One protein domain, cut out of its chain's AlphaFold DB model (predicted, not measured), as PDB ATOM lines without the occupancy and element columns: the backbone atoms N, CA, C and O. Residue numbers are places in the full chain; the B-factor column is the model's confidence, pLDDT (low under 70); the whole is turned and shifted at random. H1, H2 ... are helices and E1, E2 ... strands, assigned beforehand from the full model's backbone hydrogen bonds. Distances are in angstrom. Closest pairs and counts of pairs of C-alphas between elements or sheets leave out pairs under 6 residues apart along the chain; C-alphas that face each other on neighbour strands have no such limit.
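This is residues 175 to 245 of the 245 residues of the protein "ULP_PROTEASE domain-containing protein" of Allomyces macrogynus (strain ATCC 38327) (UniProt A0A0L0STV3). A long, narrow hairpin of E2 and E3, with the short strand E1 beside the first residues of E2, makes a small three-stranded sheet; two short helices only graze it, H1 near E1 and H2 near E2. A wide loop, residues 202 to 219 with no named element, leads from H2 back to the start of E2, and residues 199 to 204, of which 199 to 201 belong to H2, stick out free. The printed part has 71 residues, with two named helices and three named strands in the order H1 E1 H2 E2 E3; the sheet has the order E1 E2 E3 and is mixed. The class is mixed, helices and strands, with 33 residues, under half, in named elements. The whole is elongated, spanning 43 by 28 by 22 A, and only just loose, close to compact, with a radius of gyration of the C-alphas of 13.8 A.

E2, residues 220 to 227, and E3, residues 230 to 237, form a hairpin, antiparallel at 159 degrees. N 223 and O 234 are 3.0 A apart and N 232 and O 225 are 2.9 A apart, both within hydrogen-bond range. E1, residues 187 to 189, is parallel to E2 at 19 degrees, with N 222 and O 188 within hydrogen-bond range at 2.8 A. E1 and E3 are the edge strands and are apart. H2, residues 194 to 201, only grazes the sheet with its residues 194 to 196; the closest C-alphas of H2 and E2, those of Tyr 195 and Val 225, are 6.0 A apart. E1, H2 and E2 form a strand-helix-strand unit, two parallel neighbour strands with a helix between them along the chain, and its crossover is right-handed. H1, residues 175 to 180, only grazes the sheet with its residues 175 to 179; the closest C-alphas of H1 and E1, those of Met 175 and His 188, are 6.4 A apart. H1 and H2 are apart. In both helices every O i to N i+4 pair is within hydrogen-bond range.

E2 is 22.0 A long from first to last C-alpha, beginning at C-alpha 220 (48.620, -14.688, 118.524). E3 is 22.7 A long and ends at C-alpha 237 (51.675, -10.945, 119.302). E1 measures 6.7 A, H2 10.6 A and H1 8.7 A; H1 begins at C-alpha 175 (44.942, -24.355, 116.792).

The two C-alphas farthest apart, those of Gly 228 and Thr 245, are 44.4 A from each other. The printed part has no cut and ends at Thr 245, the chain's last residue. The link from H2 to E2 is long, with 18 residues; those from E1 to H2 and from E2 to E3 are tight. The mean pLDDT of the printed part is 87.7, and residues 240 to 245 are under 70.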
ATOM      1  N   MET A 175      46.236 -25.036 116.660       95.38
ATOM      2  CA  MET A 175      44.942 -24.355 116.792       95.38
ATOM      3  C   MET A 175      43.951 -25.165 117.635       95.38
ATOM      4  O   MET A 175      43.323 -24.604 118.531       95.38
ATOM      5  N   ALA A 176      43.850 -26.478 117.409       94.88
ATOM      6  CA  ALA A 176      42.974 -27.356 118.183       94.88
ATOM      7  C   ALA A 176      43.339 -27.348 119.677       94.88
ATOM      8  O   ALA A 176      42.461 -27.199 120.527       94.88
ATOM      9  N   ARG A 177      44.639 -27.410 120.003       93.81
ATOM     10  CA  ARG A 177      45.137 -27.319 121.386       93.81
ATOM     11  C   ARG A 177      44.789 -25.982 122.046       93.81
ATOM     12  O   ARG A 177      44.441 -25.957 123.224       93.81
ATOM     13  N   ALA A 178      44.918 -24.875 121.315       92.88
ATOM     14  CA  ALA A 178      44.568 -23.550 121.824       92.88
ATOM     15  C   ALA A 178      43.055 -23.421 122.078       92.88
ATOM     16  O   ALA A 178      42.641 -22.847 123.079       92.88
ATOM     17  N   GLN A 179      42.226 -24.004 121.210       92.62
ATOM     18  CA  GLN A 179      40.769 -24.011 121.373       92.62
ATOM     19  C   GLN A 179      40.306 -24.894 122.537       92.62
ATOM     20  O   GLN A 179      39.348 -24.546 123.223       92.62
ATOM     21  N   SER A 180      40.982 -26.020 122.788       94.06
ATOM     22  CA  SER A 180      40.605 -26.961 123.849       94.06
ATOM     23  C   SER A 180      41.060 -26.539 125.251       94.06
ATOM     24  O   SER A 180      40.686 -27.185 126.227       94.06
ATOM     25  N   ASN A 181      41.893 -25.503 125.377       90.06
ATOM     26  CA  ASN A 181      42.434 -25.063 126.660       90.06
ATOM     27  C   ASN A 181      42.353 -23.538 126.802       90.06
ATOM     28  O   ASN A 181      43.218 -22.810 126.323       90.06
ATOM     29  N   ALA A 182      41.352 -23.071 127.552       89.31
ATOM     30  CA  ALA A 182      41.104 -21.650 127.794       89.31
ATOM     31  C   ALA A 182      42.238 -20.915 128.539       89.31
ATOM     32  O   ALA A 182      42.259 -19.686 128.546       89.31
ATOM     33  N   ALA A 183      43.177 -21.633 129.170       87.56
ATOM     34  CA  ALA A 183      44.346 -21.020 129.799       87.56
ATOM     35  C   ALA A 183      45.430 -20.616 128.780       87.56
ATOM     36  O   ALA A 183      46.307 -19.812 129.114       87.56
ATOM     37  N   LEU A 184      45.388 -21.170 127.560       87.12
ATOM     38  CA  LEU A 184      46.329 -20.865 126.485       87.12
ATOM     39  C   LEU A 184      45.898 -19.624 125.682       87.12
ATOM     40  O   LEU A 184      44.710 -19.306 125.641       87.12
ATOM     41  N   PRO A 185      46.846 -18.935 125.016       89.62
ATOM     42  CA  PRO A 185      46.525 -17.812 124.141       89.62
ATOM     43  C   PRO A 185      45.613 -18.238 122.988       89.62
ATOM     44  O   PRO A 185      45.856 -19.264 122.338       89.62
ATOM     45  N   LYS A 186      44.602 -17.420 122.691       91.56
ATOM     46  CA  LYS A 186      43.780 -17.584 121.490       91.56
ATOM     47  C   LYS A 186      44.638 -17.277 120.277       91.56
ATOM     48  O   LYS A 186      45.263 -16.221 120.213       91.56
ATOM     49  N   LEU A 187      44.653 -18.174 119.299       95.19
ATOM     50  CA  LEU A 187      45.499 -17.987 118.131       95.19
ATOM     51  C   LEU A 187      44.865 -18.457 116.836       95.19
ATOM     52  O   LEU A 187      43.986 -19.321 116.832       95.19
ATOM     53  N   HIS A 188      45.388 -17.925 115.735       96.31
ATOM     54  CA  HIS A 188      45.162 -18.453 114.398       96.31
ATOM     55  C   HIS A 188      46.491 -18.814 113.742       96.31
ATOM     56  O   HIS A 188      47.448 -18.043 113.807       96.31
ATOM     57  N   PHE A 189      46.534 -19.981 113.104       97.56
ATOM     58  CA  PHE A 189      47.661 -20.431 112.299       97.56
ATOM     59  C   PHE A 189      47.234 -20.432 110.830       97.56
ATOM     60  O   PHE A 189      46.402 -21.243 110.418       97.56
ATOM     61  N   PHE A 190      47.792 -19.521 110.037       97.88
ATOM     62  CA  PHE A 190      47.574 -19.514 108.596       97.88
ATOM     63  C   PHE A 190      48.327 -20.663 107.922       97.88
ATOM     64  O   PHE A 190      49.397 -21.064 108.369       97.88
ATOM     65  N   ASN A 191      47.802 -21.157 106.802       96.62
ATOM     66  CA  ASN A 191      48.539 -22.123 105.990       96.62
ATOM     67  C   ASN A 191      49.777 -21.486 105.323       96.62
ATOM     68  O   ASN A 191      49.893 -20.262 105.202       96.62
ATOM     69  N   SER A 192      50.679 -22.335 104.837       96.38
ATOM     70  CA  SER A 192      51.929 -21.982 104.142       96.38
ATOM     71  C   SER A 192      51.765 -21.113 102.899       96.38
ATOM     72  O   SER A 192      52.722 -20.467 102.473       96.38
ATOM     73  N   PHE A 193      50.563 -21.030 102.333       95.88
ATOM     74  CA  PHE A 193      50.288 -20.200 101.166       95.88
ATOM     75  C   PHE A 193      49.953 -18.750 101.525       95.88
ATOM     76  O   PHE A 193      49.948 -17.902 100.633       95.88
ATOM     77  N   PHE A 194      49.690 -18.432 102.796       97.06
ATOM     78  CA  PHE A 194      49.325 -17.076 103.212       97.06
ATOM     79  C   PHE A 194      50.416 -16.052 102.891       97.06
ATOM     80  O   PHE A 194      50.155 -15.074 102.189       97.06
ATOM     81  N   TYR A 195      51.642 -16.295 103.366       95.12
ATOM     82  CA  TYR A 195      52.760 -15.372 103.180       95.12
ATOM     83  C   TYR A 195      53.102 -15.111 101.702       95.12
ATOM     84  O   TYR A 195      53.118 -13.943 101.308       95.12
ATOM     85  N   PRO A 196      53.317 -16.129 100.841       93.81
ATOM     86  CA  PRO A 196      53.587 -15.863  99.431       93.81
ATOM     87  C   PRO A 196      52.410 -15.150  98.752       93.81
ATOM     88  O   PRO A 196      52.623 -14.254  97.940       93.81
ATOM     89  N   LYS A 197      51.155 -15.452  99.126       95.12
ATOM     90  CA  LYS A 197      49.990 -14.761  98.553       95.12
ATOM     91  C   LYS A 197      49.945 -13.277  98.895       95.12
ATOM     92  O   LYS A 197      49.682 -12.477  97.998       95.12
ATOM     93  N   ILE A 198      50.179 -12.901 100.150       93.00
ATOM     94  CA  ILE A 198      50.166 -11.487 100.542       93.00
ATOM     95  C   ILE A 198      51.400 -10.738 100.024       93.00
ATOM     96  O   ILE A 198      51.260  -9.591  99.608       93.00
ATOM     97  N   ARG A 199      52.575 -11.383  99.994       92.50
ATOM     98  CA  ARG A 199      53.822 -10.803  99.473       92.50
ATOM     99  C   ARG A 199      53.721 -10.501  97.978       92.50
ATOM    100  O   ARG A 199      53.993  -9.377  97.579       92.50
ATOM    101  N   ASP A 200      53.301 -11.482  97.177       93.06
ATOM    102  CA  ASP A 200      53.378 -11.394  95.710       93.06
ATOM    103  C   ASP A 200      52.176 -10.668  95.092       93.06
ATOM    104  O   ASP A 200      52.284 -10.069  94.027       93.06
ATOM    105  N   TYR A 201      51.011 -10.726  95.744       93.62
ATOM    106  CA  TYR A 201      49.755 -10.224  95.171       93.62
ATOM    107  C   TYR A 201      49.027  -9.206  96.059       93.62
ATOM    108  O   TYR A 201      47.952  -8.712  95.697       93.62
ATOM    109  N   GLY A 202      49.578  -8.895  97.230       91.81
ATOM    110  CA  GLY A 202      49.010  -7.943  98.172       91.81
ATOM    111  C   GLY A 202      47.772  -8.441  98.927       91.81
ATOM    112  O   GLY A 202      47.222  -9.525  98.710       91.81
ATOM    113  N   HIS A 203      47.287  -7.585  99.830       92.75
ATOM    114  CA  HIS A 203      46.206  -7.893 100.771       92.75
ATOM    115  C   HIS A 203      44.902  -8.375 100.107       92.75
ATOM    116  O   HIS A 203      44.209  -9.233 100.654       92.75
ATOM    117  N   LYS A 204      44.559  -7.875  98.912       93.62
ATOM    118  CA  LYS A 204      43.292  -8.210  98.233       93.62
ATOM    119  C   LYS A 204      43.097  -9.721  98.040       93.62
ATOM    120  O   LYS A 204      41.964 -10.191  98.142       93.62
ATOM    121  N   GLN A 205      44.178 -10.480  97.834       93.94
ATOM    122  CA  GLN A 205      44.112 -11.932  97.631       93.94
ATOM    123  C   GLN A 205      43.876 -12.734  98.913       93.94
ATOM    124  O   GLN A 205      43.368 -13.855  98.850       93.94
ATOM    125  N   VAL A 206      44.206 -12.160 100.069       94.44
ATOM    126  CA  VAL A 206      44.054 -12.813 101.376       94.44
ATOM    127  C   VAL A 206      42.926 -12.213 102.213       94.44
ATOM    128  O   VAL A 206      42.511 -12.818 103.194       94.44
ATOM    129  N   ALA A 207      42.327 -11.094 101.792       91.81
ATOM    130  CA  ALA A 207      41.251 -10.409 102.517       91.81
ATOM    131  C   ALA A 207      40.042 -11.309 102.841       91.81
ATOM    132  O   ALA A 207      39.305 -11.069 103.791       91.81
ATOM    133  N   ARG A 208      39.800 -12.358 102.041       93.38
ATOM    134  CA  ARG A 208      38.709 -13.315 102.295       93.38
ATOM    135  C   ARG A 208      39.053 -14.380 103.338       93.38
ATOM    136  O   ARG A 208      38.136 -15.027 103.834       93.38
ATOM    137  N   TRP A 209      40.330 -14.575 103.647       95.00
ATOM    138  CA  TRP A 209      40.813 -15.675 104.482       95.00
ATOM    139  C   TRP A 209      40.455 -15.473 105.954       95.00
ATOM    140  O   TRP A 209      40.233 -16.442 106.669       95.00
ATOM    141  N   THR A 210      40.301 -14.221 106.381       92.94
ATOM    142  CA  THR A 210      39.905 -13.844 107.742       92.94
ATOM    143  C   THR A 210      38.399 -13.631 107.902       92.94
ATOM    144  O   THR A 210      37.937 -13.310 108.980       92.94
ATOM    145  N   LYS A 211      37.568 -13.846 106.871       91.56
ATOM    146  CA  LYS A 211      36.123 -13.519 106.937       91.56
ATOM    147  C   LYS A 211      35.327 -14.248 108.022       91.56
ATOM    148  O   LYS A 211      34.230 -13.813 108.351       91.56
ATOM    149  N   LYS A 212      35.819 -15.392 108.496       91.06
ATOM    150  CA  LYS A 212      35.103 -16.262 109.440       91.06
ATOM    151  C   LYS A 212      35.508 -16.041 110.898       91.06
ATOM    152  O   LYS A 212      34.964 -16.717 111.764       91.06
ATOM    153  N   PHE A 213      36.465 -15.157 111.171       90.62
ATOM    154  CA  PHE A 213      36.954 -14.906 112.521       90.62
ATOM    155  C   PHE A 213      37.495 -13.482 112.648       90.62
ATOM    156  O   PHE A 213      37.956 -12.892 111.678       90.62
ATOM    157  N   ASP A 214      37.459 -12.931 113.854       89.25
ATOM    158  CA  ASP A 214      38.072 -11.636 114.121       89.25
ATOM    159  C   ASP A 214      39.553 -11.822 114.471       89.25
ATOM    160  O   ASP A 214      39.884 -12.407 115.502       89.25
ATOM    161  N   LEU A 215      40.444 -11.344 113.598       89.06
ATOM    162  CA  LEU A 215      41.895 -11.428 113.783       89.06
ATOM    163  C   LEU A 215      42.361 -10.618 115.004       89.06
ATOM    164  O   LEU A 215      43.324 -11.010 115.658       89.06
ATOM    165  N   PHE A 216      41.684  -9.508 115.319       88.38
ATOM    166  CA  PHE A 216      42.071  -8.605 116.408       88.38
ATOM    167  C   PHE A 216      41.601  -9.091 117.783       88.38
ATOM    168  O   PHE A 216      42.092  -8.614 118.801       88.38
ATOM    169  N   ALA A 217      40.692 -10.068 117.820       89.50
ATOM    170  CA  ALA A 217      40.263 -10.739 119.046       89.50
ATOM    171  C   ALA A 217      41.197 -11.893 119.471       89.50
ATOM    172  O   ALA A 217      40.906 -12.598 120.442       89.50
ATOM    173  N   LEU A 218      42.278 -12.131 118.720       88.94
ATOM    174  CA  LEU A 218      43.267 -13.173 118.987       88.94
ATOM    175  C   LEU A 218      44.492 -12.592 119.694       88.94
ATOM    176  O   LEU A 218      44.904 -11.465 119.432       88.94
ATOM    177  N   ASP A 219      45.113 -13.412 120.534       90.19
ATOM    178  CA  ASP A 219      46.367 -13.078 121.204       90.19
ATOM    179  C   ASP A 219      47.562 -13.270 120.260       90.19
ATOM    180  O   ASP A 219      48.494 -12.466 120.260       90.19
ATOM    181  N   LEU A 220      47.536 -14.333 119.442       92.62
ATOM    182  CA  LEU A 220      48.620 -14.688 118.524       92.62
ATOM    183  C   LEU A 220      48.123 -14.962 117.101       92.62
ATOM    184  O   LEU A 220      47.125 -15.648 116.877       92.62
ATOM    185  N   VAL A 221      48.897 -14.512 116.120       94.69
ATOM    186  CA  VAL A 221      48.724 -14.887 114.714       94.69
ATOM    187  C   VAL A 221      50.028 -15.481 114.213       94.69
ATOM    188  O   VAL A 221      51.062 -14.815 114.213       94.69
ATOM    189  N   LEU A 222      49.972 -16.737 113.786       96.50
ATOM    190  CA  LEU A 222      51.112 -17.501 113.302       96.50
ATOM    191  C   LEU A 222      50.963 -17.753 111.803       96.50
ATOM    192  O   LEU A 222      49.866 -18.035 111.319       96.50
ATOM    193  N   PHE A 223      52.062 -17.672 111.062       96.69
ATOM    194  CA  PHE A 223      52.080 -18.019 109.644       96.69
ATOM    195  C   PHE A 223      53.457 -18.555 109.243       96.69
ATOM    196  O   PHE A 223      54.467 -17.886 109.481       96.69
ATOM    197  N   PRO A 224      53.540 -19.751 108.642       97.06
ATOM    198  CA  PRO A 224      54.805 -20.268 108.163       97.06
ATOM    199  C   PRO A 224      55.250 -19.497 106.918       97.06
ATOM    200  O   PRO A 224      54.443 -19.082 106.081       97.06
ATOM    201  N   VAL A 225      56.557 -19.302 106.810       92.56
ATOM    202  CA  VAL A 225      57.213 -18.574 105.729       92.56
ATOM    203  C   VAL A 225      58.190 -19.530 105.059       92.56
ATOM    204  O   VAL A 225      59.140 -19.989 105.686       92.56
ATOM    205  N   HIS A 226      57.946 -19.832 103.785       91.00
ATOM    206  CA  HIS A 226      58.813 -20.690 102.985       91.00
ATOM    207  C   HIS A 226      59.719 -19.838 102.089       91.00
ATOM    208  O   HIS A 226      59.236 -19.144 101.190       91.00
ATOM    209  N   LEU A 227      61.028 -19.876 102.339       87.06
ATOM    210  CA  LEU A 227      62.052 -19.120 101.616       87.06
ATOM    211  C   LEU A 227      62.969 -20.084 100.856       87.06
ATOM    212  O   LEU A 227      64.066 -20.418 101.299       87.06
ATOM    213  N   GLY A 228      62.501 -20.555  99.699       84.81
ATOM    214  CA  GLY A 228      63.244 -21.502  98.868       84.81
ATOM    215  C   GLY A 228      63.219 -22.903  99.468       84.81
ATOM    216  O   GLY A 228      62.269 -23.636  99.233       84.81
ATOM    217  N   ASN A 229      64.258 -23.265 100.217       83.38
ATOM    218  CA  ASN A 229      64.298 -24.493 101.013       83.38
ATOM    219  C   ASN A 229      64.145 -24.222 102.518       83.38
ATOM    220  O   ASN A 229      63.926 -25.150 103.280       83.38
ATOM    221  N   HIS A 230      64.237 -22.976 102.979       89.62
ATOM    222  CA  HIS A 230      64.222 -22.675 104.406       89.62
ATOM    223  C   HIS A 230      62.809 -22.374 104.922       89.62
ATOM    224  O   HIS A 230      62.075 -21.584 104.325       89.62
ATOM    225  N   TRP A 231      62.440 -22.973 106.055       92.44
ATOM    226  CA  TRP A 231      61.199 -22.674 106.764       92.44
ATOM    227  C   TRP A 231      61.459 -21.727 107.933       92.44
ATOM    228  O   TRP A 231      62.292 -22.001 108.795       92.44
ATOM    229  N   CYS A 232      60.684 -20.649 107.992       93.56
ATOM    230  CA  CYS A 232      60.593 -19.758 109.143       93.56
ATOM    231  C   CYS A 232      59.143 -19.680 109.636       93.56
ATOM    232  O   CYS A 232      58.207 -20.106 108.954       93.56
ATOM    233  N   LEU A 233      58.946 -19.079 110.809       94.31
ATOM    234  CA  LEU A 233      57.625 -18.782 111.349       94.31
ATOM    235  C   LEU A 233      57.509 -17.284 111.625       94.31
ATOM    236  O   LEU A 233      58.283 -16.732 112.403       94.31
ATOM    237  N   GLY A 234      56.527 -16.637 111.003       91.38
ATOM    238  CA  GLY A 234      56.089 -15.307 111.396       91.38
ATOM    239  C   GLY A 234      55.113 -15.389 112.567       91.38
ATOM    240  O   GLY A 234      54.258 -16.277 112.615       91.38
ATOM    241  N   CYS A 235      55.245 -14.456 113.508       91.38
ATOM    242  CA  CYS A 235      54.395 -14.358 114.688       91.38
ATOM    243  C   CYS A 235      54.007 -12.898 114.925       91.38
ATOM    244  O   CYS A 235      54.876 -12.032 115.024       91.38
ATOM    245  N   VAL A 236      52.707 -12.633 115.038       88.50
ATOM    246  CA  VAL A 236      52.179 -11.369 115.561       88.50
ATOM    247  C   VAL A 236      51.636 -11.640 116.951       88.50
ATOM    248  O   VAL A 236      50.772 -12.501 117.119       88.50
ATOM    249  N   ASN A 237      52.148 -10.902 117.931       86.12
ATOM    250  CA  ASN A 237      51.675 -10.945 119.302       86.12
ATOM    251  C   ASN A 237      50.858  -9.688 119.602       86.12
ATOM    252  O   ASN A 237      51.415  -8.602 119.756       86.12
ATOM    253  N   SER A 238      49.543  -9.865 119.665       81.44
ATOM    254  CA  SER A 238      48.571  -8.816 119.977       81.44
ATOM    255  C   SER A 238      48.097  -8.890 121.428       81.44
ATOM    256  O   SER A 238      47.262  -8.081 121.834       81.44
ATOM    257  N   ALA A 239      48.613  -9.842 122.219       74.31
ATOM    258  CA  ALA A 239      48.295  -9.938 123.632       74.31
ATOM    259  C   ALA A 239      48.756  -8.656 124.327       74.31
ATOM    260  O   ALA A 239      49.952  -8.420 124.526       74.31
ATOM    261  N   VAL A 240      47.798  -7.816 124.711       59.34
ATOM    262  CA  VAL A 240      48.080  -6.690 125.593       59.34
ATOM    263  C   VAL A 240      48.627  -7.290 126.880       59.34
ATOM    264  O   VAL A 240      48.014  -8.190 127.458       59.34
ATOM    265  N   SER A 241      49.790  -6.815 127.321       47.28
ATOM    266  CA  SER A 241      50.369  -7.156 128.616       47.28
ATOM    267  C   SER A 241      49.497  -6.575 129.731       47.28
ATOM    268  O   SER A 241      49.893  -5.647 130.430       47.28
ATOM    269  N   ALA A 242      48.289  -7.103 129.900       38.28
ATOM    270  CA  ALA A 242      47.640  -7.083 131.186       38.28
ATOM    271  C   ALA A 242      48.525  -7.963 132.062       38.28
ATOM    272  O   ALA A 242      48.581  -9.183 131.887       38.28
ATOM    273  N   SER A 243      49.295  -7.320 132.937       38.28
ATOM    274  CA  SER A 243      49.810  -7.936 134.150       38.28
ATOM    275  C   SER A 243      48.688  -8.794 134.724       38.28
ATOM    276  O   SER A 243      47.719  -8.262 135.263       38.28
ATOM    277  N   ARG A 244      48.766 -10.110 134.503       35.47
ATOM    278  CA  ARG A 244      47.897 -11.086 135.151       35.47
ATOM    279  C   ARG A 244      48.321 -11.071 136.618       35.47
ATOM    280  O   ARG A 244      49.260 -11.772 136.984       35.47
ATOM    281  N   THR A 245      47.739 -10.130 137.359       31.80
ATOM    282  CA  THR A 245      47.806  -9.981 138.818       31.80
ATOM    283  C   THR A 245      47.185 -11.180 139.498       31.80
ATOM    284  O   THR A 245      46.134 -11.631 138.986       31.80
TER     285      THR A 245